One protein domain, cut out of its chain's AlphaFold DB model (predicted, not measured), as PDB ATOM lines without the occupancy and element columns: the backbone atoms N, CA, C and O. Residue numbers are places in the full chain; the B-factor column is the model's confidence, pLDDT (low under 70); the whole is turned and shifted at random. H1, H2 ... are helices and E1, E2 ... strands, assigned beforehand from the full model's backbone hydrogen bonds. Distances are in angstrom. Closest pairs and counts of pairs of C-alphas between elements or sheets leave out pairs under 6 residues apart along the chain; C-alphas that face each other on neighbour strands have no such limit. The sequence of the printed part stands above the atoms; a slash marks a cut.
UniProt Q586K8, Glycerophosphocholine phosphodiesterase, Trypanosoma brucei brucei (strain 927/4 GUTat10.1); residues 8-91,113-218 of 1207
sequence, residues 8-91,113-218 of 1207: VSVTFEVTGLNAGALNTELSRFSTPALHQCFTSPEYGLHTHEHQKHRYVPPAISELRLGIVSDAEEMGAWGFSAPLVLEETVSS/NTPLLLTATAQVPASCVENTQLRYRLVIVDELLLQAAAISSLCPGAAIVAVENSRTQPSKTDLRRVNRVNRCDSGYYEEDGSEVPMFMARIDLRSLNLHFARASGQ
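AT A GLANCE: This is residues 8 to 91 and 113 to 218 of the 1207 residues of the protein "Glycerophosphocholine phosphodiesterase" of Trypanosoma brucei brucei (strain 927/4 GUTat10.1) (UniProt Q586K8). Eight strands form one strongly twisted sheet that curls into a small, loose, nearly closed barrel; residues 83 to 84 and 86 to 87 bridge the gap between E2 and E3, and H1 packs at the end where E1 stops. H3 and H4 sit beside the far end of E4, H5 beside E5, while residues 36 to 53, with H2, stick out as a long arm. The printed part has 190 residues with five named helices and eight named strands; along the chain E1 is followed by H1 and H2, then come E2, E3 and E4, then H3 and H4, then E5, E6, E7 and E8, and last H5; the sheet is branched at E4, which has E2, E5 and E6 as neighbours, and it is mixed, with the neighbour pair E1 and E7 parallel and the other neighbour pairs antiparallel. The class is mixed, helices and strands, with under half of the residues in named elements. The whole is loose, radius of gyration of the C-alphas 20.0 A, and elongated, spanning 71 by 39 by 36 A.

IN THESE COORDINATES: Find C-alpha 8 at (11.450, -65.238, -18.234); from there E1 runs 29.8 A to residue 18, and H1, residues 19 to 29, runs 15.9 A. H2 is residues 50 to 53 and E2 residues 63 to 69. E3, residues 115 to 125, spans 31.0 A and bends by 50 degrees at residue 122. E4, residues 133 to 142, spans 27.7 A and ends at (25.793, -44.975, -9.167). Then come H3, 143 to 151; H4, 156 to 159; E5, 160 to 164; E6, 171 to 178, 21.7 A; E7, 198 to 204, 20.0 A; E8, 212 to 214; and H5, 215 to 218, ending at (14.089, -42.069, 2.192).

HOW THE PARTS SIT: Look first at E1: antiparallel E3 is on one side, N 10 to O 122 2.9 A, and parallel E7 on the other, N 13 to O 201 2.8 A. E7 and E6 form an antiparallel hairpin, N 200 to O 176 2.8 A. E4 has antiparallel E2 on one side, N 66 to O 139 2.8 A, and antiparallel E6, N 136 to O 171 2.8 A, and E5, N 140 to O 162 2.8 A, on the other. E5 and E8 are antiparallel, N 163 to O 213 2.9 A. H1 is on the sheet at a height of 7.1 A; its closest C-alpha to E2 is Leu 26, 6.6 A from Leu 63. H3, also on it, stands up at 61 degrees and touches H4, C-alphas of Leu 146 and Ala 159 being closest at 4.9 A. H4 is on the sheet, over none of its strands; H5 is at the sheet's level; H2 is not on it. Of the O i to N i+4 pairs, 6 of 7 in H1 and 4 of 5 in H3 are within hydrogen-bond range; H2, H4 and H5 are too short for any.

THE WHOLE: The farthest C-alphas, Pro 41 and Asp 192, are 73.2 A apart. Residues 92 to 112 are not printed; C-alphas 91 and 113 stand 18.0 A apart across the cut. The links H1 to H2 and E6 to E7 are long. Mean pLDDT of the printed part is 71.1; residues 31 to 51 and 179 to 197 are among those under 70.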
ATOM      1  N   VAL A   8      11.927 -65.765 -16.965       70.97
ATOM      2  CA  VAL A   8      11.450 -65.238 -18.234       70.97
ATOM      3  C   VAL A   8      12.274 -64.019 -18.603       70.97
ATOM      4  O   VAL A   8      12.591 -63.176 -17.761       70.97
ATOM      5  N   SER A   9      12.633 -63.928 -19.879       78.26
ATOM      6  CA  SER A   9      13.370 -62.778 -20.388       78.26
ATOM      7  C   SER A   9      12.386 -61.650 -20.661       78.26
ATOM      8  O   SER A   9      11.475 -61.812 -21.478       78.26
ATOM      9  N   VAL A  10      12.578 -60.517 -19.991       80.64
ATOM     10  CA  VAL A  10      11.785 -59.303 -20.186       80.64
ATOM     11  C   VAL A  10      12.682 -58.217 -20.765       80.64
ATOM     12  O   VAL A  10      13.683 -57.843 -20.152       80.64
ATOM     13  N   THR A  11      12.313 -57.701 -21.935       86.52
ATOM     14  CA  THR A  11      12.918 -56.498 -22.516       86.52
ATOM     15  C   THR A  11      12.045 -55.290 -22.197       86.52
ATOM     16  O   THR A  11      10.865 -55.258 -22.545       86.52
ATOM     17  N   PHE A  12      12.622 -54.300 -21.531       87.61
ATOM     18  CA  PHE A  12      12.005 -53.023 -21.206       87.61
ATOM     19  C   PHE A  12      12.341 -52.010 -22.289       87.61
ATOM     20  O   PHE A  12      13.510 -51.823 -22.609       87.61
ATOM     21  N   GLU A  13      11.321 -51.351 -22.824       90.11
ATOM     22  CA  GLU A  13      11.429 -50.219 -23.740       90.11
ATOM     23  C   GLU A  13      10.797 -49.011 -23.041       90.11
ATOM     24  O   GLU A  13       9.587 -48.980 -22.806       90.11
ATOM     25  N   VAL A  14      11.627 -48.051 -22.642       90.36
ATOM     26  CA  VAL A  14      11.226 -46.864 -21.882       90.36
ATOM     27  C   VAL A  14      11.315 -45.641 -22.785       90.36
ATOM     28  O   VAL A  14      12.384 -45.303 -23.293       90.36
ATOM     29  N   THR A  15      10.188 -44.961 -22.967       90.65
ATOM     30  CA  THR A  15      10.051 -43.772 -23.816       90.65
ATOM     31  C   THR A  15       9.500 -42.594 -23.028       90.65
ATOM     32  O   THR A  15       8.954 -42.757 -21.938       90.65
ATOM     33  N   GLY A  16       9.560 -41.397 -23.610       86.38
ATOM     34  CA  GLY A  16       8.800 -40.252 -23.108       86.38
ATOM     35  C   GLY A  16       9.533 -39.335 -22.138       86.38
ATOM     36  O   GLY A  16       8.945 -38.372 -21.653       86.38
ATOM     37  N   LEU A  17      10.805 -39.620 -21.878       85.53
ATOM     38  CA  LEU A  17      11.710 -38.768 -21.119       85.53
ATOM     39  C   LEU A  17      12.545 -37.925 -22.087       85.53
ATOM     40  O   LEU A  17      12.993 -38.440 -23.111       85.53
ATOM     41  N   ASN A  18      12.768 -36.649 -21.779       85.89
ATOM     42  CA  ASN A  18      13.711 -35.811 -22.520       85.89
ATOM     43  C   ASN A  18      15.093 -35.823 -21.846       85.89
ATOM     44  O   ASN A  18      15.212 -35.890 -20.617       85.89
ATOM     45  N   ALA A  19      16.142 -35.728 -22.662       85.24
ATOM     46  CA  ALA A  19      17.524 -35.705 -22.188       85.24
ATOM     47  C   ALA A  19      17.778 -34.563 -21.191       85.24
ATOM     48  O   ALA A  19      18.386 -34.778 -20.141       85.24
ATOM     49  N   GLY A  20      17.230 -33.371 -21.453       85.17
ATOM     50  CA  GLY A  20      17.367 -32.204 -20.589       85.17
ATOM     51  C   GLY A  20      16.787 -32.395 -19.183       85.17
ATOM     52  O   GLY A  20      17.456 -32.039 -18.210       85.17
ATOM     53  N   ALA A  21      15.588 -32.983 -19.025       83.63
ATOM     54  CA  ALA A  21      15.033 -33.181 -17.679       83.63
ATOM     55  C   ALA A  21      15.763 -34.288 -16.923       83.63
ATOM     56  O   ALA A  21      16.034 -34.112 -15.737       83.63
ATOM     57  N   LEU A  22      16.148 -35.386 -17.590       86.47
ATOM     58  CA  LEU A  22      16.966 -36.414 -16.943       86.47
ATOM     59  C   LEU A  22      18.307 -35.830 -16.490       86.47
ATOM     60  O   LEU A  22      18.677 -35.989 -15.333       86.47
ATOM     61  N   ASN A  23      19.009 -35.098 -17.356       87.46
ATOM     62  CA  ASN A  23      20.279 -34.469 -17.001       87.46
ATOM     63  C   ASN A  23      20.117 -33.464 -15.847       87.46
ATOM     64  O   ASN A  23      20.948 -33.415 -14.940       87.46
ATOM     65  N   THR A  24      19.005 -32.719 -15.825       86.64
ATOM     66  CA  THR A  24      18.654 -31.839 -14.702       86.64
ATOM     67  C   THR A  24      18.527 -32.650 -13.413       86.64
ATOM     68  O   THR A  24      19.159 -32.306 -12.419       86.64
ATOM     69  N   GLU A  25      17.796 -33.767 -13.421       85.11
ATOM     70  CA  GLU A  25      17.671 -34.672 -12.273       85.11
ATOM     71  C   GLU A  25      19.026 -35.230 -11.811       85.11
ATOM     72  O   GLU A  25      19.340 -35.140 -10.623       85.11
ATOM     73  N   LEU A  26      19.849 -35.745 -12.731       88.83
ATOM     74  CA  LEU A  26      21.174 -36.297 -12.425       88.83
ATOM     75  C   LEU A  26      22.100 -35.239 -11.809       88.83
ATOM     76  O   LEU A  26      22.761 -35.504 -10.803       88.83
ATOM     77  N   SER A  27      22.083 -34.018 -12.352       87.85
ATOM     78  CA  SER A  27      22.909 -32.907 -11.867       87.85
ATOM     79  C   SER A  27      22.609 -32.524 -10.412       87.85
ATOM     80  O   SER A  27      23.509 -32.101  -9.683       87.85
ATOM     81  N   ARG A  28      21.372 -32.741  -9.934       85.13
ATOM     82  CA  ARG A  28      21.001 -32.506  -8.525       85.13
ATOM     83  C   ARG A  28      21.725 -33.451  -7.570       85.13
ATOM     84  O   ARG A  28      22.012 -33.061  -6.437       85.13
ATOM     85  N   PHE A  29      22.032 -34.671  -8.007       83.51
ATOM     86  CA  PHE A  29      22.657 -35.701  -7.172       83.51
ATOM     87  C   PHE A  29      24.175 -35.796  -7.335       83.51
ATOM     88  O   PHE A  29      24.828 -36.352  -6.452       83.51
ATOM     89  N   SER A  30      24.731 -35.206  -8.394       81.25
ATOM     90  CA  SER A  30      26.174 -35.125  -8.635       81.25
ATOM     91  C   SER A  30      26.846 -33.898  -8.008       81.25
ATOM     92  O   SER A  30      28.000 -33.599  -8.316       81.25
ATOM     93  N   THR A  31      26.117 -33.114  -7.209       65.79
ATOM     94  CA  THR A  31      26.648 -31.872  -6.638       65.79
ATOM     95  C   THR A  31      27.874 -32.162  -5.764       65.79
ATOM     96  O   THR A  31      27.832 -33.089  -4.948       65.79
ATOM     97  N   PRO A  32      28.977 -31.404  -5.936       58.85
ATOM     98  CA  PRO A  32      30.210 -31.636  -5.199       58.85
ATOM     99  C   PRO A  32      29.969 -31.517  -3.694       58.85
ATOM    100  O   PRO A  32      29.179 -30.687  -3.237       58.85
ATOM    101  N   ALA A  33      30.667 -32.352  -2.922       56.62
ATOM    102  CA  ALA A  33      30.698 -32.206  -1.478       56.62
ATOM    103  C   ALA A  33      31.205 -30.799  -1.138       56.62
ATOM    104  O   ALA A  33      32.105 -30.277  -1.801       56.62
ATOM    105  N   LEU A  34      30.611 -30.186  -0.113       54.19
ATOM    106  CA  LEU A  34      31.002 -28.874   0.393       54.19
ATOM    107  C   LEU A  34      32.382 -28.983   1.070       54.19
ATOM    108  O   LEU A  34      32.499 -28.954   2.289       54.19
ATOM    109  N   HIS A  35      33.455 -29.137   0.299       52.75
ATOM    110  CA  HIS A  35      34.791 -28.874   0.814       52.75
ATOM    111  C   HIS A  35      34.973 -27.364   0.821       52.75
ATOM    112  O   HIS A  35      35.303 -26.753  -0.198       52.75
ATOM    113  N   GLN A  36      34.708 -26.746   1.972       54.96
ATOM    114  CA  GLN A  36      35.084 -25.355   2.182       54.96
ATOM    115  C   GLN A  36      36.599 -25.242   1.993       54.96
ATOM    116  O   GLN A  36      37.387 -25.835   2.729       54.96
ATOM    117  N   CYS A  37      37.005 -24.520   0.951       49.04
ATOM    118  CA  CYS A  37      38.406 -24.276   0.657       49.04
ATOM    119  C   CYS A  37      38.851 -23.069   1.485       49.04
ATOM    120  O   CYS A  37      38.443 -21.939   1.210       49.04
ATOM    121  N   PHE A  38      39.659 -23.293   2.519       58.29
ATOM    122  CA  PHE A  38      40.209 -22.193   3.303       58.29
ATOM    123  C   PHE A  38      41.450 -21.667   2.587       58.29
ATOM    124  O   PHE A  38      42.405 -22.393   2.337       58.29
ATOM    125  N   THR A  39      41.458 -20.389   2.233       46.28
ATOM    126  CA  THR A  39      42.600 -19.766   1.563       46.28
ATOM    127  C   THR A  39      43.674 -19.413   2.594       46.28
ATOM    128  O   THR A  39      43.777 -18.262   3.015       46.28
ATOM    129  N   SER A  40      44.475 -20.380   3.037       45.71
ATOM    130  CA  SER A  40      45.768 -20.077   3.663       45.71
ATOM    131  C   SER A  40      46.907 -20.565   2.759       45.71
ATOM    132  O   SER A  40      46.871 -21.700   2.299       45.71
ATOM    133  N   PRO A  41      47.939 -19.749   2.482       44.67
ATOM    134  CA  PRO A  41      49.037 -20.139   1.588       44.67
ATOM    135  C   PRO A  41      49.834 -21.368   2.069       44.67
ATOM    136  O   PRO A  41      50.570 -21.964   1.292       44.67
ATOM    137  N   GLU A  42      49.653 -21.778   3.326       43.24
ATOM    138  CA  GLU A  42      50.268 -22.961   3.943       43.24
ATOM    139  C   GLU A  42      49.499 -24.275   3.698       43.24
ATOM    140  O   GLU A  42      49.805 -25.280   4.338       43.24
ATOM    141  N   TYR A  43      48.515 -24.311   2.786       43.22
ATOM    142  CA  TYR A  43      47.895 -25.571   2.351       43.22
ATOM    143  C   TYR A  43      48.927 -26.437   1.612       43.22
ATOM    144  O   TYR A  43      49.053 -26.410   0.388       43.22
ATOM    145  N   GLY A  44      49.709 -27.186   2.390       42.30
ATOM    146  CA  GLY A  44      50.671 -28.154   1.897       42.30
ATOM    147  C   GLY A  44      49.964 -29.216   1.068       42.30
ATOM    148  O   GLY A  44      48.894 -29.692   1.456       42.30
ATOM    149  N   LEU A  45      50.585 -29.562  -0.067       41.34
ATOM    150  CA  LEU A  45      50.302 -30.755  -0.864       41.34
ATOM    151  C   LEU A  45      49.797 -31.865   0.063       41.34
ATOM    152  O   LEU A  45      50.553 -32.370   0.896       41.34
ATOM    153  N   HIS A  46      48.516 -32.219  -0.047       46.11
ATOM    154  CA  HIS A  46      48.008 -33.412   0.610       46.11
ATOM    155  C   HIS A  46      48.955 -34.570   0.277       46.11
ATOM    156  O   HIS A  46      49.381 -34.705  -0.873       46.11
ATOM    157  N   THR A  47      49.268 -35.440   1.239       46.98
ATOM    158  CA  THR A  47      49.742 -36.765   0.845       46.98
ATOM    159  C   THR A  47      48.654 -37.341  -0.057       46.98
ATOM    160  O   THR A  47      47.493 -37.445   0.352       46.98
ATOM    161  N   HIS A  48      49.005 -37.644  -1.309       50.61
ATOM    162  CA  HIS A  48      48.084 -38.187  -2.316       50.61
ATOM    163  C   HIS A  48      47.277 -39.392  -1.788       50.61
ATOM    164  O   HIS A  48      46.218 -39.707  -2.320       50.61
ATOM    165  N   GLU A  49      47.752 -40.052  -0.728       52.25
ATOM    166  CA  GLU A  49      47.084 -41.161  -0.052       52.25
ATOM    167  C   GLU A  49      45.778 -40.772   0.659       52.25
ATOM    168  O   GLU A  49      44.767 -41.437   0.450       52.25
ATOM    169  N   HIS A  50      45.731 -39.694   1.456       57.52
ATOM    170  CA  HIS A  50      44.524 -39.377   2.243       57.52
ATOM    171  C   HIS A  50      43.365 -38.851   1.394       57.52
ATOM    172  O   HIS A  50      42.208 -39.005   1.777       57.52
ATOM    173  N   GLN A  51      43.652 -38.254   0.234       65.14
ATOM    174  CA  GLN A  51      42.603 -37.815  -0.691       65.14
ATOM    175  C   GLN A  51      41.786 -38.992  -1.246       65.14
ATOM    176  O   GLN A  51      40.630 -38.797  -1.607       65.14
ATOM    177  N   LYS A  52      42.337 -40.215  -1.259       74.34
ATOM    178  CA  LYS A  52      41.655 -41.399  -1.807       74.34
ATOM    179  C   LYS A  52      40.460 -41.873  -0.973       74.34
ATOM    180  O   LYS A  52      39.596 -42.547  -1.518       74.34
ATOM    181  N   HIS A  53      40.413 -41.547   0.318       81.23
ATOM    182  CA  HIS A  53      39.359 -42.009   1.233       81.23
ATOM    183  C   HIS A  53      38.260 -40.974   1.489       81.23
ATOM    184  O   HIS A  53      37.260 -41.288   2.134       81.23
ATOM    185  N   ARG A  54      38.449 -39.737   1.020       86.90
ATOM    186  CA  ARG A  54      37.458 -38.673   1.184       86.90
ATOM    187  C   ARG A  54      36.225 -38.959   0.347       86.90
ATOM    188  O   ARG A  54      36.317 -39.559  -0.724       86.90
ATOM    189  N   TYR A  55      35.083 -38.490   0.839       88.23
ATOM    190  CA  TYR A  55      33.827 -38.637   0.128       88.23
ATOM    191  C   TYR A  55      33.837 -37.828  -1.169       88.23
ATOM    192  O   TYR A  55      33.872 -36.599  -1.151       88.23
ATOM    193  N   VAL A  56      33.759 -38.534  -2.295       86.20
ATOM    194  CA  VAL A  56      33.595 -37.940  -3.624       86.20
ATOM    195  C   VAL A  56      32.223 -38.354  -4.154       86.20
ATOM    196  O   VAL A  56      32.003 -39.548  -4.370       86.20
ATOM    197  N   PRO A  57      31.274 -37.417  -4.337       85.39
ATOM    198  CA  PRO A  57      29.974 -37.743  -4.914       85.39
ATOM    199  C   PRO A  57      30.123 -38.217  -6.368       85.39
ATOM    200  O   PRO A  57      31.072 -37.809  -7.042       85.39
ATOM    201  N   PRO A  58      29.200 -39.058  -6.867       89.77
ATOM    202  CA  PRO A  58      29.256 -39.541  -8.240       89.77
ATOM    203  C   PRO A  58      29.110 -38.397  -9.244       89.77
ATOM    204  O   PRO A  58      28.265 -37.514  -9.074       89.77
ATOM    205  N   ALA A  59      29.913 -38.417 -10.306       89.26
ATOM    206  CA  ALA A  59      29.755 -37.472 -11.408       89.26
ATOM    207  C   ALA A  59      28.463 -37.760 -12.195       89.26
ATOM    208  O   ALA A  59      27.962 -38.881 -12.185       89.26
ATOM    209  N   ILE A  60      27.943 -36.778 -12.942       89.55
ATOM    210  CA  ILE A  60      26.759 -36.977 -13.807       89.55
ATOM    211  C   ILE A  60      26.971 -38.166 -14.759       89.55
ATOM    212  O   ILE A  60      26.072 -38.982 -14.939       89.55
ATOM    213  N   SER A  61      28.183 -38.311 -15.304       89.86
ATOM    214  CA  SER A  61      28.570 -39.415 -16.191       89.86
ATOM    215  C   SER A  61      28.653 -40.780 -15.505       89.86
ATOM    216  O   SER A  61      28.710 -41.786 -16.205       89.86
ATOM    217  N   GLU A  62      28.649 -40.840 -14.175       91.90
ATOM    218  CA  GLU A  62      28.639 -42.078 -13.377       91.90
ATOM    219  C   GLU A  62      27.225 -42.452 -12.913       91.90
ATOM    220  O   GLU A  62      27.018 -43.526 -12.350       91.90
ATOM    221  N   LEU A  63      26.243 -41.571 -13.130       93.09
ATOM    222  CA  LEU A  63      24.854 -41.816 -12.779       93.09
ATOM    223  C   LEU A  63      24.083 -42.382 -13.971       93.09
ATOM    224  O   LEU A  63      24.203 -41.913 -15.106       93.09
ATOM    225  N   ARG A  64      23.243 -43.380 -13.703       92.16
ATOM    226  CA  ARG A  64      22.362 -43.997 -14.699       92.16
ATOM    227  C   ARG A  64      20.940 -44.088 -14.187       92.16
ATOM    228  O   ARG A  64      20.704 -44.271 -12.991       92.16
ATOM    229  N   LEU A  65      19.986 -43.995 -15.109       91.90
ATOM    230  CA  LEU A  65      18.611 -44.374 -14.828       91.90
ATOM    231  C   LEU A  65      18.530 -45.903 -14.802       91.90
ATOM    232  O   LEU A  65      19.073 -46.580 -15.671       91.90
ATOM    233  N   GLY A  66      17.851 -46.444 -13.805       88.92
ATOM    234  CA  GLY A  66      17.604 -47.869 -13.682       88.92
ATOM    235  C   GLY A  66      16.161 -48.164 -13.307       88.92
ATOM    236  O   GLY A  66      15.407 -47.288 -12.875       88.92
ATOM    237  N   ILE A  67      15.793 -49.429 -13.458       83.86
ATOM    238  CA  ILE A  67      14.511 -49.980 -13.037       83.86
ATOM    239  C   ILE A  67      14.763 -51.021 -11.953       83.86
ATOM    240  O   ILE A  67      15.628 -51.885 -12.080       83.86
ATOM    241  N   VAL A  68      13.968 -50.963 -10.893       76.57
ATOM    242  CA  VAL A  68      13.844 -52.040  -9.906       76.57
ATOM    243  C   VAL A  68      12.399 -52.531  -9.914       76.57
ATOM    244  O   VAL A  68      11.485 -51.717 -10.036       76.57
ATOM    245  N   SER A  69      12.161 -53.843  -9.832       67.39
ATOM    246  CA  SER A  69      10.793 -54.376  -9.709       67.39
ATOM    247  C   SER A  69      10.210 -54.124  -8.307       67.39
ATOM    248  O   SER A  69      10.866 -53.520  -7.453       67.39
ATOM    249  N   ASP A  70       8.956 -54.524  -8.067       53.96
ATOM    250  CA  ASP A  70       8.309 -54.329  -6.763       53.96
ATOM    251  C   ASP A  70       9.016 -54.991  -5.572       53.96
ATOM    252  O   ASP A  70       9.858 -55.876  -5.700       53.96
ATOM    253  N   ALA A  71       8.640 -54.507  -4.389       44.43
ATOM    254  CA  ALA A  71       9.217 -54.881  -3.110       44.43
ATOM    255  C   ALA A  71       8.681 -56.197  -2.518       44.43
ATOM    256  O   ALA A  71       9.283 -56.656  -1.555       44.43
ATOM    257  N   GLU A  72       7.587 -56.785  -3.021       44.58
ATOM    258  CA  GLU A  72       7.032 -58.029  -2.450       44.58
ATOM    259  C   GLU A  72       7.885 -59.225  -2.885       44.58
ATOM    260  O   GLU A  72       8.357 -59.990  -2.045       44.58
ATOM    261  N   GLU A  73       8.186 -59.333  -4.182       44.06
ATOM    262  CA  GLU A  73       9.068 -60.396  -4.687       44.06
ATOM    263  C   GLU A  73      10.550 -60.059  -4.548       44.06
ATOM    264  O   GLU A  73      11.408 -60.941  -4.495       44.06
ATOM    265  N   MET A  74      10.860 -58.772  -4.416       42.10
ATOM    266  CA  MET A  74      12.187 -58.315  -4.039       42.10
ATOM    267  C   MET A  74      12.140 -57.721  -2.647       42.10
ATOM    268  O   MET A  74      12.716 -56.656  -2.415       42.10
ATOM    269  N   GLY A  75      11.526 -58.467  -1.710       36.65
ATOM    270  CA  GLY A  75      11.537 -58.298  -0.243       36.65
ATOM    271  C   GLY A  75      12.934 -58.406   0.361       36.65
ATOM    272  O   GLY A  75      13.126 -58.881   1.462       36.65
ATOM    273  N   ALA A  76      13.897 -57.966  -0.428       43.47
ATOM    274  CA  ALA A  76      15.321 -58.033  -0.414       43.47
ATOM    275  C   ALA A  76      15.865 -56.834  -1.218       43.47
ATOM    276  O   ALA A  76      16.881 -56.953  -1.889       43.47
ATOM    277  N   TRP A  77      15.211 -55.667  -1.207       47.95
ATOM    278  CA  TRP A  77      15.831 -54.448  -1.726       47.95
ATOM    279  C   TRP A  77      17.205 -54.279  -1.043       47.95
ATOM    280  O   TRP A  77      17.346 -54.479   0.166       47.95
ATOM    281  N   GLY A  78      18.235 -54.000  -1.841       52.58
ATOM    282  CA  GLY A  78      19.623 -54.250  -1.454       52.58
ATOM    283  C   GLY A  78      20.205 -55.439  -2.206       52.58
ATOM    284  O   GLY A  78      21.245 -55.310  -2.831       52.58
ATOM    285  N   PHE A  79      19.533 -56.580  -2.201       57.81
ATOM    286  CA  PHE A  79      19.982 -57.815  -2.844       57.81
ATOM    287  C   PHE A  79      19.675 -57.861  -4.334       57.81
ATOM    288  O   PHE A  79      20.429 -58.455  -5.102       57.81
ATOM    289  N   SER A  80      18.590 -57.213  -4.741       62.23
ATOM    290  CA  SER A  80      18.248 -57.048  -6.140       62.23
ATOM    291  C   SER A  80      19.055 -55.932  -6.789       62.23
ATOM    292  O   SER A  80      18.970 -54.773  -6.369       62.23
ATOM    293  N   ALA A  81      19.809 -56.269  -7.831       70.94
ATOM    294  CA  ALA A  81      20.498 -55.270  -8.632       70.94
ATOM    295  C   ALA A  81      19.482 -54.453  -9.448       70.94
ATOM    296  O   ALA A  81      18.643 -55.054 -10.126       70.94
ATOM    297  N   PRO A  82      19.543 -53.110  -9.402       80.38
ATOM    298  CA  PRO A  82      18.860 -52.281 -10.382       80.38
ATOM    299  C   PRO A  82      19.243 -52.692 -11.801       80.38
ATOM    300  O   PRO A  82      20.421 -52.891 -12.099       80.38
ATOM    301  N   LEU A  83      18.248 -52.793 -12.675       82.77
ATOM    302  CA  LEU A  83      18.462 -52.977 -14.099       82.77
ATOM    303  C   LEU A  83      18.758 -51.614 -14.721       82.77
ATOM    304  O   LEU A  83      17.860 -50.779 -14.832       82.77
ATOM    305  N   VAL A  84      20.015 -51.379 -15.086       87.47
ATOM    306  CA  VAL A  84      20.443 -50.135 -15.737       87.47
ATOM    307  C   VAL A  84      19.816 -50.044 -17.128       87.47
ATOM    308  O   VAL A  84      19.826 -51.012 -17.882       87.47
ATOM    309  N   LEU A  85      19.238 -48.885 -17.437       88.23
ATOM    310  CA  LEU A  85      18.660 -48.578 -18.737       88.23
ATOM    311  C   LEU A  85      19.729 -47.983 -19.658       88.23
ATOM    312  O   LEU A  85      20.373 -46.995 -19.305       88.23
ATOM    313  N   GLU A  86      19.878 -48.561 -20.846       87.78
ATOM    314  CA  GLU A  86      20.833 -48.133 -21.867       87.78
ATOM    315  C   GLU A  86      20.134 -47.328 -22.964       87.78
ATOM    316  O   GLU A  86      19.032 -47.666 -23.400       87.78
ATOM    317  N   GLU A  87      20.770 -46.259 -23.437       82.81
ATOM    318  CA  GLU A  87      20.240 -45.458 -24.538       82.81
ATOM    319  C   GLU A  87      20.396 -46.190 -25.874       82.81
ATOM    320  O   GLU A  87      21.499 -46.511 -26.314       82.81
ATOM    321  N   THR A  88      19.274 -46.439 -26.545       76.42
ATOM    322  CA  THR A  88      19.263 -47.013 -27.894       76.42
ATOM    323  C   THR A  88      19.203 -45.917 -28.942       76.42
ATOM    324  O   THR A  88      18.240 -45.152 -29.011       76.42
ATOM    325  N   VAL A  89      20.210 -45.886 -29.817       58.60
ATOM    326  CA  VAL A  89      20.228 -45.000 -30.985       58.60
ATOM    327  C   VAL A  89      19.061 -45.383 -31.896       58.60
ATOM    328  O   VAL A  89      19.092 -46.416 -32.573       58.60
ATOM    329  N   SER A  90      18.016 -44.554 -31.909       46.76
ATOM    330  CA  SER A  90      16.858 -44.720 -32.789       46.76
ATOM    331  C   SER A  90      17.287 -44.553 -34.246       46.76
ATOM    332  O   SER A  90      17.222 -43.469 -34.813       46.76
ATOM    333  N   SER A  91      17.728 -45.636 -34.880       38.21
ATOM    334  CA  SER A  91      18.048 -45.661 -36.312       38.21
ATOM    335  C   SER A  91      16.819 -45.926 -37.195       38.21
ATOM    336  O   SER A  91      16.948 -45.917 -38.414       38.21
ATOM    337  N   ASN A 113      15.486 -30.978 -25.586       75.69
ATOM    338  CA  ASN A 113      14.197 -31.650 -25.655       75.69
ATOM    339  C   ASN A 113      14.270 -32.940 -26.482       75.69
ATOM    340  O   ASN A 113      13.227 -33.460 -26.881       75.69
ATOM    341  N   THR A 114      15.474 -33.460 -26.740       81.93
ATOM    342  CA  THR A 114      15.661 -34.717 -27.466       81.93
ATOM    343  C   THR A 114      14.967 -35.861 -26.713       81.93
ATOM    344  O   THR A 114      15.263 -36.083 -25.531       81.93
ATOM    345  N   PRO A 115      14.011 -36.569 -27.347       84.76
ATOM    346  CA  PRO A 115      13.327 -37.693 -26.723       84.76
ATOM    347  C   PRO A 115      14.276 -38.890 -26.607       84.76
ATOM    348  O   PRO A 115      14.899 -39.294 -27.587       84.76
ATOM    349  N   LEU A 116      14.352 -39.480 -25.416       86.27
ATOM    350  CA  LEU A 116      15.155 -40.671 -25.152       86.27
ATOM    351  C   LEU A 116      14.351 -41.945 -25.432       86.27
ATOM    352  O   LEU A 116      13.194 -42.073 -25.012       86.27
ATOM    353  N   LEU A 117      14.999 -42.908 -26.091       90.55
ATOM    354  CA  LEU A 117      14.574 -44.305 -26.143       90.55
ATOM    355  C   LEU A 117      15.585 -45.126 -25.347       90.55
ATOM    356  O   LEU A 117      16.711 -45.340 -25.800       90.55
ATOM    357  N   LEU A 118      15.183 -45.571 -24.162       90.81
ATOM    358  CA  LEU A 118      16.025 -46.382 -23.296       90.81
ATOM    359  C   LEU A 118      15.553 -47.835 -23.319       90.81
ATOM    360  O   LEU A 118      14.350 -48.100 -23.286       90.81
ATOM    361  N   THR A 119      16.482 -48.783 -23.324       89.36
ATOM    362  CA  THR A 119      16.161 -50.208 -23.258       89.36
ATOM    363  C   THR A 119      16.990 -50.933 -22.214       89.36
ATOM    364  O   THR A 119      18.098 -50.528 -21.883       89.36
ATOM    365  N   ALA A 120      16.445 -52.020 -21.682       85.83
ATOM    366  CA  ALA A 120      17.212 -52.985 -20.909       85.83
ATOM    367  C   ALA A 120      16.569 -54.362 -21.013       85.83
ATOM    368  O   ALA A 120      15.354 -54.474 -21.158       85.83
ATOM    369  N   THR A 121      17.362 -55.424 -20.915       83.10
ATOM    370  CA  THR A 121      16.842 -56.798 -20.901       83.10
ATOM    371  C   THR A 121      17.298 -57.504 -19.636       83.10
ATOM    372  O   THR A 121      18.482 -57.487 -19.311       83.10
ATOM    373  N   ALA A 122      16.367 -58.135 -18.925       78.27
ATOM    374  CA  ALA A 122      16.661 -58.878 -17.705       78.27
ATOM    375  C   ALA A 122      15.906 -60.204 -17.636       78.27
ATOM    376  O   ALA A 122      14.808 -60.352 -18.170       78.27
ATOM    377  N   GLN A 123      16.501 -61.158 -16.923       73.19
ATOM    378  CA  GLN A 123      15.853 -62.410 -16.550       73.19
ATOM    379  C   GLN A 123      15.110 -62.218 -15.232       73.19
ATOM    380  O   GLN A 123      15.726 -62.076 -14.173       73.19
ATOM    381  N   VAL A 124      13.784 -62.231 -15.301       68.10
ATOM    382  CA  VAL A 124      12.903 -62.022 -14.152       68.10
ATOM    383  C   VAL A 124      12.314 -63.376 -13.731       68.10
ATOM    384  O   VAL A 124      11.980 -64.179 -14.605       68.10
ATOM    385  N   PRO A 125      12.213 -63.699 -12.429       64.26
ATOM    386  CA  PRO A 125      11.447 -64.860 -11.979       64.26
ATOM    387  C   PRO A 125      10.034 -64.856 -12.575       64.26
ATOM    388  O   PRO A 125       9.382 -63.816 -12.606       64.26
ATOM    389  N   ALA A 126       9.539 -66.007 -13.037       66.54
ATOM    390  CA  ALA A 126       8.183 -66.112 -13.581       66.54
ATOM    391  C   ALA A 126       7.103 -65.740 -12.554       66.54
ATOM    392  O   ALA A 126       6.012 -65.348 -12.951       66.54
ATOM    393  N   SER A 127       7.415 -65.825 -11.256       61.09
ATOM    394  CA  SER A 127       6.549 -65.365 -10.168       61.09
ATOM    395  C   SER A 127       6.265 -63.858 -10.242       61.09
ATOM    396  O   SER A 127       5.119 -63.459 -10.074       61.09
ATOM    397  N   CYS A 128       7.233 -63.036 -10.677       59.41
ATOM    398  CA  CYS A 128       7.032 -61.592 -10.842       59.41
ATOM    399  C   CYS A 128       6.052 -61.252 -11.977       59.41
ATOM    400  O   CYS A 128       5.641 -60.101 -12.112       59.41
ATOM    401  N   VAL A 129       5.733 -62.220 -12.843       63.94
ATOM    402  CA  VAL A 129       4.823 -62.066 -13.980       63.94
ATOM    403  C   VAL A 129       3.442 -62.583 -13.579       63.94
ATOM    404  O   VAL A 129       2.893 -63.511 -14.172       63.94
ATOM    405  N   GLU A 130       2.848 -61.969 -12.559       59.12
ATOM    406  CA  GLU A 130       1.447 -62.220 -12.226       59.12
ATOM    407  C   GLU A 130       0.538 -61.564 -13.274       59.12
ATOM    408  O   GLU A 130       0.640 -60.371 -13.561       59.12
ATOM    409  N   ASN A 131      -0.384 -62.336 -13.859       65.27
ATOM    410  CA  ASN A 131      -1.412 -61.833 -14.783       65.27
ATOM    411  C   ASN A 131      -0.874 -60.996 -15.959       65.27
ATOM    412  O   ASN A 131      -1.547 -60.073 -16.415       65.27
ATOM    413  N   THR A 132       0.326 -61.304 -16.465       71.39
ATOM    414  CA  THR A 132       1.005 -60.531 -17.528       71.39
ATOM    415  C   THR A 132       1.278 -59.067 -17.165       71.39
ATOM    416  O   THR A 132       1.426 -58.240 -18.054       71.39
ATOM    417  N   GLN A 133       1.380 -58.730 -15.878       77.61
ATOM    418  CA  GLN A 133       1.788 -57.406 -15.414       77.61
ATOM    419  C   GLN A 133       3.090 -57.488 -14.628       77.61
ATOM    420  O   GLN A 133       3.344 -58.465 -13.932       77.61
ATOM    421  N   LEU A 134       3.897 -56.434 -14.718       76.61
ATOM    422  CA  LEU A 134       5.075 -56.244 -13.883       76.61
ATOM    423  C   LEU A 134       4.966 -54.915 -13.142       76.61
ATOM    424  O   LEU A 134       4.717 -53.868 -13.747       76.61
ATOM    425  N   ARG A 135       5.191 -54.944 -11.830       75.11
ATOM    426  CA  ARG A 135       5.349 -53.736 -11.022       75.11
ATOM    427  C   ARG A 135       6.819 -53.308 -10.964       75.11
ATOM    428  O   ARG A 135       7.704 -54.146 -10.816       75.11
ATOM    429  N   TYR A 136       7.075 -52.005 -11.026       78.69
ATOM    430  CA  TYR A 136       8.418 -51.432 -11.032       78.69
ATOM    431  C   TYR A 136       8.492 -50.037 -10.391       78.69
ATOM    432  O   TYR A 136       7.482 -49.362 -10.176       78.69
ATOM    433  N   ARG A 137       9.717 -49.590 -10.102       79.60
ATOM    434  CA  ARG A 137      10.077 -48.205  -9.771       79.60
ATOM    435  C   ARG A 137      11.296 -47.768 -10.564       79.60
ATOM    436  O   ARG A 137      12.207 -48.564 -10.802       79.60
ATOM    437  N   LEU A 138      11.326 -46.486 -10.912       84.74
ATOM    438  CA  LEU A 138      12.522 -45.857 -11.453       84.74
ATOM    439  C   LEU A 138      13.472 -45.459 -10.321       84.74
ATOM    440  O   LEU A 138      13.061 -44.974  -9.261       84.74
ATOM    441  N   VAL A 139      14.763 -45.652 -10.557       86.18
ATOM    442  CA  VAL A 139      15.842 -45.294  -9.634       86.18
ATOM    443  C   VAL A 139      16.984 -44.632 -10.389       86.18
ATOM    444  O   VAL A 139      17.194 -44.900 -11.567       86.18
ATOM    445  N   ILE A 140      17.734 -43.775  -9.705       89.57
ATOM    446  CA  ILE A 140      19.031 -43.287 -10.174       89.57
ATOM    447  C   ILE A 140      20.100 -44.057  -9.415       89.57
ATOM    448  O   ILE A 140      20.049 -44.153  -8.185       89.57
ATOM    449  N   VAL A 141      21.056 -44.600 -10.155       89.39
ATOM    450  CA  VAL A 141      22.071 -45.517  -9.649       89.39
ATOM    451  C   VAL A 141      23.455 -44.974  -9.960       89.39
ATOM    452  O   VAL A 141      23.692 -44.444 -11.041       89.39
ATOM    453  N   ASP A 142      24.355 -45.126  -9.002       91.42
ATOM    454  CA  ASP A 142      25.793 -44.975  -9.167       91.42
ATOM    455  C   ASP A 142      26.351 -46.233  -9.833       91.42
ATOM    456  O   ASP A 142      26.457 -47.292  -9.213       91.42
ATOM    457  N   GLU A 143      26.663 -46.129 -11.121       91.66
ATOM    458  CA  GLU A 143      27.087 -47.265 -11.933       91.66
ATOM    459  C   GLU A 143      28.362 -47.920 -11.386       91.66
ATOM    460  O   GLU A 143      28.434 -49.144 -11.278       91.66
ATOM    461  N   LEU A 144      29.345 -47.119 -10.965       90.69
ATOM    462  CA  LEU A 144      30.619 -47.630 -10.458       90.69
ATOM    463  C   LEU A 144      30.454 -48.318  -9.103       90.69
ATOM    464  O   LEU A 144      31.073 -49.352  -8.849       90.69
ATOM    465  N   LEU A 145      29.595 -47.782  -8.231       87.95
ATOM    466  CA  LEU A 145      29.283 -48.431  -6.959       87.95
ATOM    467  C   LEU A 145      28.455 -49.709  -7.168       87.95
ATOM    468  O   LEU A 145      28.625 -50.674  -6.419       87.95
ATOM    469  N   LEU A 146      27.612 -49.760  -8.207       87.21
ATOM    470  CA  LEU A 146      26.895 -50.975  -8.598       87.21
ATOM    471  C   LEU A 146      27.864 -52.054  -9.100       87.21
ATOM    472  O   LEU A 146      27.764 -53.208  -8.677       87.21
ATOM    473  N   GLN A 147      28.833 -51.684  -9.942       86.92
ATOM    474  CA  GLN A 147      29.911 -52.578 -10.376       86.92
ATOM    475  C   GLN A 147      30.741 -53.062  -9.178       86.92
ATOM    476  O   GLN A 147      31.022 -54.254  -9.053       86.92
ATOM    477  N   ALA A 148      31.053 -52.172  -8.231       84.53
ATOM    478  CA  ALA A 148      31.757 -52.538  -7.005       84.53
ATOM    479  C   ALA A 148      30.954 -53.517  -6.137       84.53
ATOM    480  O   ALA A 148      31.528 -54.422  -5.527       84.53
ATOM    481  N   ALA A 149      29.625 -53.389  -6.094       79.45
ATOM    482  CA  ALA A 149      28.751 -54.326  -5.391       79.45
ATOM    483  C   ALA A 149      28.753 -55.735  -6.010       79.45
ATOM    484  O   ALA A 149      28.480 -56.710  -5.312       79.45
ATOM    485  N   ALA A 150      29.094 -55.874  -7.295       77.19
ATOM    486  CA  ALA A 150      29.222 -57.182  -7.936       77.19
ATOM    487  C   ALA A 150      30.473 -57.958  -7.478       77.19
ATOM    488  O   ALA A 150      30.443 -59.188  -7.446       77.19
ATOM    489  N   ILE A 151      31.544 -57.255  -7.090       76.66
ATOM    490  CA  ILE A 151      32.843 -57.841  -6.701       76.66
ATOM    491  C   ILE A 151      33.171 -57.708  -5.203       76.66
ATOM    492  O   ILE A 151      34.237 -58.133  -4.764       76.66
ATOM    493  N   SER A 152      32.276 -57.125  -4.403       70.91
ATOM    494  CA  SER A 152      32.466 -56.904  -2.963       70.91
ATOM    495  C   SER A 152      31.323 -57.496  -2.130       70.91
ATOM    496  O   SER A 152      30.388 -58.105  -2.648       70.91
ATOM    497  N   SER A 153      31.379 -57.327  -0.804       67.60
ATOM    498  CA  SER A 153      30.297 -57.733   0.108       67.60
ATOM    499  C   SER A 153      29.118 -56.747   0.159       67.60
ATOM    500  O   SER A 153      28.201 -56.932   0.967       67.60
ATOM    501  N   LEU A 154      29.167 -55.678  -0.640       71.54
ATOM    502  CA  LEU A 154      28.133 -54.653  -0.702       71.54
ATOM    503  C   LEU A 154      26.884 -55.197  -1.410       71.54
ATOM    504  O   LEU A 154      26.954 -55.915  -2.406       71.54
ATOM    505  N   CYS A 155      25.715 -54.857  -0.890       73.78
ATOM    506  CA  CYS A 155      24.449 -55.139  -1.546       73.78
ATOM    507  C   CYS A 155      24.259 -54.196  -2.753       73.78
ATOM    508  O   CYS A 155      24.417 -52.994  -2.577       73.78
ATOM    509  N   PRO A 156      23.870 -54.680  -3.948       75.50
ATOM    510  CA  PRO A 156      23.589 -53.835  -5.117       75.50
ATOM    511  C   PRO A 156      22.703 -52.603  -4.875       75.50
ATOM    512  O   PRO A 156      22.911 -51.565  -5.495       75.50
ATOM    513  N   GLY A 157      21.739 -52.673  -3.950       74.38
ATOM    514  CA  GLY A 157      20.901 -51.518  -3.596       74.38
ATOM    515  C   GLY A 157      21.663 -50.353  -2.951       74.38
ATOM    516  O   GLY A 157      21.139 -49.245  -2.924       74.38
ATOM    517  N   ALA A 158      22.906 -50.573  -2.512       76.05
ATOM    518  CA  ALA A 158      23.812 -49.526  -2.051       76.05
ATOM    519  C   ALA A 158      24.169 -48.509  -3.131       76.05
ATOM    520  O   ALA A 158      24.428 -47.345  -2.846       76.05
ATOM    521  N   ALA A 159      24.124 -48.938  -4.389       83.41
ATOM    522  CA  ALA A 159      24.358 -48.068  -5.521       83.41
ATOM    523  C   ALA A 159      23.175 -47.134  -5.822       83.41
ATOM    524  O   ALA A 159      23.307 -46.231  -6.641       83.41
ATOM    525  N   ILE A 160      22.007 -47.326  -5.199       83.30
ATOM    526  CA  ILE A 160      20.834 -46.482  -5.449       83.30
ATOM    527  C   ILE A 160      21.046 -45.119  -4.781       83.30
ATOM    528  O   ILE A 160      21.042 -44.995  -3.558       83.30
ATOM    529  N   VAL A 161      21.185 -44.075  -5.599       85.03
ATOM    530  CA  VAL A 161      21.402 -42.688  -5.160       85.03
ATOM    531  C   VAL A 161      20.081 -41.951  -4.979       85.03
ATOM    532  O   VAL A 161      19.949 -41.122  -4.072       85.03
ATOM    533  N   ALA A 162      19.087 -42.250  -5.815       84.48
ATOM    534  CA  ALA A 162      17.764 -41.651  -5.722       84.48
ATOM    535  C   ALA A 162      16.665 -42.606  -6.191       84.48
ATOM    536  O   ALA A 162      16.895 -43.492  -7.011       84.48
ATOM    537  N   VAL A 163      15.456 -42.402  -5.680       79.38
ATOM    538  CA  VAL A 163      14.279 -43.207  -6.017       79.38
ATOM    539  C   VAL A 163      13.163 -42.290  -6.496       79.38
ATOM    540  O   VAL A 163      13.000 -41.173  -5.995       79.38
ATOM    541  N   GLU A 164      12.406 -42.750  -7.486       77.50
ATOM    542  CA  GLU A 164      11.222 -42.065  -7.986       77.50
ATOM    543  C   GLU A 164      10.204 -41.839  -6.856       77.50
ATOM    544  O   GLU A 164       9.664 -42.772  -6.251       77.50
ATOM    545  N   ASN A 165       9.914 -40.568  -6.592       65.01
ATOM    546  CA  ASN A 165       8.977 -40.083  -5.587       65.01
ATOM    547  C   ASN A 165       7.568 -39.946  -6.189       65.01
ATOM    548  O   ASN A 165       6.959 -38.875  -6.143       65.01
ATOM    549  N   SER A 166       7.049 -41.012  -6.802       54.18
ATOM    550  CA  SER A 166       5.669 -41.043  -7.290       54.18
ATOM    551  C   SER A 166       4.699 -41.611  -6.244       54.18
ATOM    552  O   SER A 166       5.048 -42.367  -5.334       54.18
ATOM    553  N   ARG A 167       3.461 -41.119  -6.341       49.07
ATOM    554  CA  ARG A 167       2.444 -40.911  -5.290       49.07
ATOM    555  C   ARG A 167       1.710 -42.183  -4.837       49.07
ATOM    556  O   ARG A 167       0.787 -42.097  -4.030       49.07
ATOM    557  N   THR A 168       2.072 -43.337  -5.387       47.27
ATOM    558  CA  THR A 168       1.260 -44.561  -5.405       47.27
ATOM    559  C   THR A 168       2.108 -45.804  -5.135       47.27
ATOM    560  O   THR A 168       3.331 -45.730  -4.981       47.27
ATOM    561  N   GLN A 169       1.442 -46.965  -5.076       54.09
ATOM    562  CA  GLN A 169       2.086 -48.267  -5.281       54.09
ATOM    563  C   GLN A 169       3.048 -48.204  -6.489       54.09
ATOM    564  O   GLN A 169       2.833 -47.363  -7.370       54.09
ATOM    565  N   PRO A 170       4.088 -49.061  -6.531       64.88
ATOM    566  CA  PRO A 170       4.958 -49.200  -7.699       64.88
ATOM    567  C   PRO A 170       4.169 -49.163  -9.016       64.88
ATOM    568  O   PRO A 170       3.079 -49.738  -9.103       64.88
ATOM    569  N   SER A 171       4.715 -48.475 -10.017       74.67
ATOM    570  CA  SER A 171       4.114 -48.372 -11.348       74.67
ATOM    571  C   SER A 171       3.930 -49.765 -11.943       74.67
ATOM    572  O   SER A 171       4.739 -50.654 -11.703       74.67
ATOM    573  N   LYS A 172       2.853 -49.975 -12.703       77.83
ATOM    574  CA  LYS A 172       2.561 -51.248 -13.376       77.83
ATOM    575  C   LYS A 172       2.742 -51.088 -14.876       77.83
ATOM    576  O   LYS A 172       2.347 -50.067 -15.431       77.83
ATOM    577  N   THR A 173       3.303 -52.100 -15.521       83.44
ATOM    578  CA  THR A 173       3.371 -52.200 -16.981       83.44
ATOM    579  C   THR A 173       2.886 -53.574 -17.427       83.44
ATOM    580  O   THR A 173       3.146 -54.578 -16.760       83.44
ATOM    581  N   ASP A 174       2.154 -53.610 -18.539       86.09
ATOM    582  CA  ASP A 174       1.684 -54.852 -19.142       86.09
ATOM    583  C   ASP A 174       2.810 -55.492 -19.965       86.09
ATOM    584  O   ASP A 174       3.459 -54.855 -20.799       86.09
ATOM    585  N   LEU A 175       3.012 -56.788 -19.756       83.67
ATOM    586  CA  LEU A 175       3.975 -57.618 -20.458       83.67
ATOM    587  C   LEU A 175       3.330 -58.230 -21.700       83.67
ATOM    588  O   LEU A 175       2.399 -59.033 -21.622       83.67
ATOM    589  N   ARG A 176       3.871 -57.905 -22.873       84.61
ATOM    590  CA  ARG A 176       3.463 -58.511 -24.145       84.61
ATOM    591  C   ARG A 176       4.389 -59.664 -24.484       84.61
ATOM    592  O   ARG A 176       5.594 -59.466 -24.604       84.61
ATOM    593  N   ARG A 177       3.842 -60.865 -24.686       77.95
ATOM    594  CA  ARG A 177       4.623 -61.989 -25.217       77.95
ATOM    595  C   ARG A 177       5.052 -61.669 -26.651       77.95
ATOM    596  O   ARG A 177       4.211 -61.344 -27.488       77.95
ATOM    597  N   VAL A 178       6.345 -61.787 -26.932       73.23
ATOM    598  CA  VAL A 178       6.897 -61.629 -28.279       73.23
ATOM    599  C   VAL A 178       7.167 -63.019 -28.840       73.23
ATOM    600  O   VAL A 178       8.025 -63.743 -28.339       73.23
ATOM    601  N   ASN A 179       6.436 -63.402 -29.885       62.84
ATOM    602  CA  ASN A 179       6.790 -64.589 -30.661       62.84
ATOM    603  C   ASN A 179       8.081 -64.269 -31.424       62.84
ATOM    604  O   ASN A 179       8.143 -63.228 -32.079       62.84
ATOM    605  N   ARG A 180       9.104 -65.132 -31.346       52.02
ATOM    606  CA  ARG A 180      10.337 -64.978 -32.138       52.02
ATOM    607  C   ARG A 180       9.971 -64.894 -33.624       52.02
ATOM    608  O   ARG A 180       9.696 -65.906 -34.261       52.02
ATOM    609  N   VAL A 181       9.985 -63.687 -34.185       44.90
ATOM    610  CA  VAL A 181      10.004 -63.475 -35.630       44.90
ATOM    611  C   VAL A 181      11.467 -63.279 -35.997       44.90
ATOM    612  O   VAL A 181      12.061 -62.260 -35.668       44.90
ATOM    613  N   ASN A 182      12.022 -64.271 -36.685       40.18
ATOM    614  CA  ASN A 182      13.356 -64.306 -37.284       40.18
ATOM    615  C   ASN A 182      14.534 -64.789 -36.420       40.18
ATOM    616  O   ASN A 182      14.724 -64.459 -35.255       40.18
ATOM    617  N   ARG A 183      15.314 -65.635 -37.102       33.42
ATOM    618  CA  ARG A 183      16.528 -66.347 -36.710       33.42
ATOM    619  C   ARG A 183      17.624 -65.384 -36.243       33.42
ATOM    620  O   ARG A 183      18.195 -64.689 -37.075       33.42
ATOM    621  N   CYS A 184      17.972 -65.431 -34.962       37.57
ATOM    622  CA  CYS A 184      19.287 -65.021 -34.470       37.57
ATOM    623  C   CYS A 184      19.817 -66.147 -33.566       37.57
ATOM    624  O   CYS A 184      19.134 -66.564 -32.630       37.57
ATOM    625  N   ASP A 185      21.005 -66.655 -33.892       40.99
ATOM    626  CA  ASP A 185      21.613 -67.923 -33.444       40.99
ATOM    627  C   ASP A 185      22.062 -67.990 -31.964       40.99
ATOM    628  O   ASP A 185      22.826 -68.875 -31.586       40.99
ATOM    629  N   SER A 186      21.580 -67.115 -31.078       42.92
ATOM    630  CA  SER A 186      21.821 -67.247 -29.633       42.92
ATOM    631  C   SER A 186      20.699 -68.066 -28.980       42.92
ATOM    632  O   SER A 186      19.716 -67.562 -28.429       42.92
ATOM    633  N   GLY A 187      20.794 -69.387 -29.127       37.71
ATOM    634  CA  GLY A 187      19.876 -70.338 -28.506       37.71
ATOM    635  C   GLY A 187      20.179 -70.527 -27.021       37.71
ATOM    636  O   GLY A 187      21.133 -71.215 -26.682       37.71
ATOM    637  N   TYR A 188      19.341 -69.979 -26.141       38.64
ATOM    638  CA  TYR A 188      19.159 -70.532 -24.798       38.64
ATOM    639  C   TYR A 188      17.918 -71.422 -24.853       38.64
ATOM    640  O   TYR A 188      16.792 -70.928 -24.809       38.64
ATOM    641  N   TYR A 189      18.124 -72.719 -25.051       40.54
ATOM    642  CA  TYR A 189      17.101 -73.724 -24.773       40.54
ATOM    643  C   TYR A 189      17.217 -74.091 -23.289       40.54
ATOM    644  O   TYR A 189      18.334 -74.156 -22.768       40.54
ATOM    645  N   GLU A 190      16.099 -74.333 -22.599       46.76
ATOM    646  CA  GLU A 190      16.170 -75.172 -21.397       46.76
ATOM    647  C   GLU A 190      16.685 -76.566 -21.801       46.76
ATOM    648  O   GLU A 190      16.530 -76.971 -22.956       46.76
ATOM    649  N   GLU A 191      17.297 -77.306 -20.869       51.42
ATOM    650  CA  GLU A 191      17.828 -78.657 -21.141       51.42
ATOM    651  C   GLU A 191      16.771 -79.605 -21.746       51.42
ATOM    652  O   GLU A 191      17.124 -80.499 -22.512       51.42
ATOM    653  N   ASP A 192      15.481 -79.346 -21.502       50.83
ATOM    654  CA  ASP A 192      14.360 -80.137 -22.023       50.83
ATOM    655  C   ASP A 192      13.822 -79.661 -23.395       50.83
ATOM    656  O   ASP A 192      12.836 -80.199 -23.903       50.83
ATOM    657  N   GLY A 193      14.454 -78.672 -24.040       49.32
ATOM    658  CA  GLY A 193      14.084 -78.206 -25.386       49.32
ATOM    659  C   GLY A 193      12.825 -77.327 -25.455       49.32
ATOM    660  O   GLY A 193      12.354 -77.019 -26.552       49.32
ATOM    661  N   SER A 194      12.286 -76.903 -24.310       48.47
ATOM    662  CA  SER A 194      11.189 -75.934 -24.195       48.47
ATOM    663  C   SER A 194      11.615 -74.531 -24.655       48.47
ATOM    664  O   SER A 194      12.707 -74.053 -24.343       48.47
ATOM    665  N   GLU A 195      10.732 -73.841 -25.390       51.83
ATOM    666  CA  GLU A 195      10.901 -72.419 -25.713       51.83
ATOM    667  C   GLU A 195      10.823 -71.573 -24.437       51.83
ATOM    668  O   GLU A 195       9.805 -71.582 -23.743       51.83
ATOM    669  N   VAL A 196      11.864 -70.782 -24.162       57.06
ATOM    670  CA  VAL A 196      11.818 -69.761 -23.108       57.06
ATOM    671  C   VAL A 196      10.920 -68.615 -23.593       57.06
ATOM    672  O   VAL A 196      11.254 -67.963 -24.590       57.06
ATOM    673  N   PRO A 197       9.780 -68.335 -22.936       65.21
ATOM    674  CA  PRO A 197       8.904 -67.253 -23.360       65.21
ATOM    675  C   PRO A 197       9.605 -65.898 -23.176       65.21
ATOM    676  O   PRO A 197      10.053 -65.561 -22.079       65.21
ATOM    677  N   MET A 198       9.678 -65.112 -24.255       73.81
ATOM    678  CA  MET A 198      10.134 -63.721 -24.217       73.81
ATOM    679  C   MET A 198       8.955 -62.768 -24.049       73.81
ATOM    680  O   MET A 198       7.941 -62.874 -24.746       73.81
ATOM    681  N   PHE A 199       9.121 -61.802 -23.156       82.79
ATOM    682  CA  PHE A 199       8.174 -60.726 -22.924       82.79
ATOM    683  C   PHE A 199       8.817 -59.370 -23.203       82.79
ATOM    684  O   PHE A 199      10.019 -59.177 -23.039       82.79
ATOM    685  N   MET A 200       7.988 -58.417 -23.606       86.71
ATOM    686  CA  MET A 200       8.362 -57.027 -23.799       86.71
ATOM    687  C   MET A 200       7.447 -56.136 -22.963       86.71
ATOM    688  O   MET A 200       6.223 -56.277 -23.016       86.71
ATOM    689  N   ALA A 201       8.049 -55.222 -22.213       87.31
ATOM    690  CA  ALA A 201       7.383 -54.211 -21.408       87.31
ATOM    691  C   ALA A 201       7.623 -52.839 -22.042       87.31
ATOM    692  O   ALA A 201       8.774 -52.443 -22.219       87.31
ATOM    693  N   ARG A 202       6.557 -52.105 -22.369       89.06
ATOM    694  CA  ARG A 202       6.663 -50.719 -22.846       89.06
ATOM    695  C   ARG A 202       6.249 -49.767 -21.738       89.06
ATOM    696  O   ARG A 202       5.138 -49.865 -21.219       89.06
ATOM    697  N   ILE A 203       7.143 -48.857 -21.384       88.17
ATOM    698  CA  ILE A 203       6.951 -47.876 -20.323       88.17
ATOM    699  C   ILE A 203       7.014 -46.487 -20.955       88.17
ATOM    700  O   ILE A 203       8.074 -46.036 -21.371       88.17
ATOM    701  N   ASP A 204       5.878 -45.797 -21.013       88.72
ATOM    702  CA  ASP A 204       5.816 -44.410 -21.474       88.72
ATOM    703  C   ASP A 204       5.757 -43.460 -20.273       88.72
ATOM    704  O   ASP A 204       4.821 -43.496 -19.473       88.72
ATOM    705  N   LEU A 205       6.775 -42.614 -20.145       85.54
ATOM    706  CA  LEU A 205       6.938 -41.679 -19.039       85.54
ATOM    707  C   LEU A 205       6.317 -40.301 -19.318       85.54
ATOM    708  O   LEU A 205       6.272 -39.489 -18.400       85.54
ATOM    709  N   ARG A 206       5.777 -40.025 -20.521       83.66
ATOM    710  CA  ARG A 206       5.214 -38.696 -20.869       83.66
ATOM    711  C   ARG A 206       4.101 -38.236 -19.933       83.66
ATOM    712  O   ARG A 206       3.945 -37.043 -19.694       83.66
ATOM    713  N   SER A 207       3.306 -39.170 -19.416       74.21
ATOM    714  CA  SER A 207       2.215 -38.877 -18.479       74.21
ATOM    715  C   SER A 207       2.657 -38.840 -17.012       74.21
ATOM    716  O   SER A 207       1.836 -38.551 -16.140       74.21
ATOM    717  N   LEU A 208       3.919 -39.166 -16.711       71.79
ATOM    718  CA  LEU A 208       4.441 -39.255 -15.352       71.79
ATOM    719  C   LEU A 208       5.276 -38.018 -15.012       71.79
ATOM    720  O   LEU A 208       6.289 -37.725 -15.636       71.79
ATOM    721  N   ASN A 209       4.878 -37.316 -13.952       69.05
ATOM    722  CA  ASN A 209       5.723 -36.290 -13.345       69.05
ATOM    723  C   ASN A 209       6.793 -36.978 -12.493       69.05
ATOM    724  O   ASN A 209       6.538 -37.322 -11.335       69.05
ATOM    725  N   LEU A 210       7.968 -37.194 -13.078       72.95
ATOM    726  CA  LEU A 210       9.101 -37.783 -12.377       72.95
ATOM    727  C   LEU A 210       9.721 -36.752 -11.440       72.95
ATOM    728  O   LEU A 210      10.081 -35.651 -11.841       72.95
ATOM    729  N   HIS A 211       9.861 -37.133 -10.180       74.90
ATOM    730  CA  HIS A 211      10.640 -36.387  -9.211       74.90
ATOM    731  C   HIS A 211      11.465 -37.400  -8.444       74.90
ATOM    732  O   HIS A 211      10.898 -38.274  -7.793       74.90
ATOM    733  N   PHE A 212      12.785 -37.300  -8.485       80.19
ATOM    734  CA  PHE A 212      13.627 -38.191  -7.698       80.19
ATOM    735  C   PHE A 212      13.870 -37.604  -6.310       80.19
ATOM    736  O   PHE A 212      13.987 -36.390  -6.133       80.19
ATOM    737  N   ALA A 213      13.899 -38.462  -5.298       76.28
ATOM    738  CA  ALA A 213      14.300 -38.102  -3.945       76.28
ATOM    739  C   ALA A 213      15.553 -38.890  -3.570       76.28
ATOM    740  O   ALA A 213      15.676 -40.065  -3.917       76.28
ATOM    741  N   ARG A 214      16.491 -38.242  -2.866       79.50
ATOM    742  CA  ARG A 214      17.751 -38.875  -2.463       79.50
ATOM    743  C   ARG A 214      17.454 -40.123  -1.638       79.50
ATOM    744  O   ARG A 214      16.729 -40.048  -0.645       79.50
ATOM    745  N   ALA A 215      18.050 -41.244  -2.024       75.51
ATOM    746  CA  ALA A 215      17.817 -42.532  -1.395       75.51
ATOM    747  C   ALA A 215      18.204 -42.501   0.082       75.51
ATOM    748  O   ALA A 215      17.430 -42.976   0.890       75.51
ATOM    749  N   SER A 216      19.292 -41.836   0.483       70.72
ATOM    750  CA  SER A 216      19.640 -41.684   1.908       70.72
ATOM    751  C   SER A 216      18.552 -40.959   2.731       70.72
ATOM    752  O   SER A 216      18.297 -41.280   3.894       70.72
ATOM    753  N   GLY A 217      17.828 -40.028   2.102       64.59
ATOM    754  CA  GLY A 217      16.719 -39.286   2.703       64.59
ATOM    755  C   GLY A 217      15.424 -40.094   2.855       64.59
ATOM    756  O   GLY A 217      14.570 -39.720   3.658       64.59
ATOM    757  N   GLN A 218      15.270 -41.196   2.123       61.71
ATOM    758  CA  GLN A 218      14.089 -42.069   2.192       61.71
ATOM    759  C   GLN A 218      14.404 -43.452   2.781       61.71
ATOM    760  O   GLN A 218      13.562 -44.033   3.454       61.71
TER     761      GLN A 218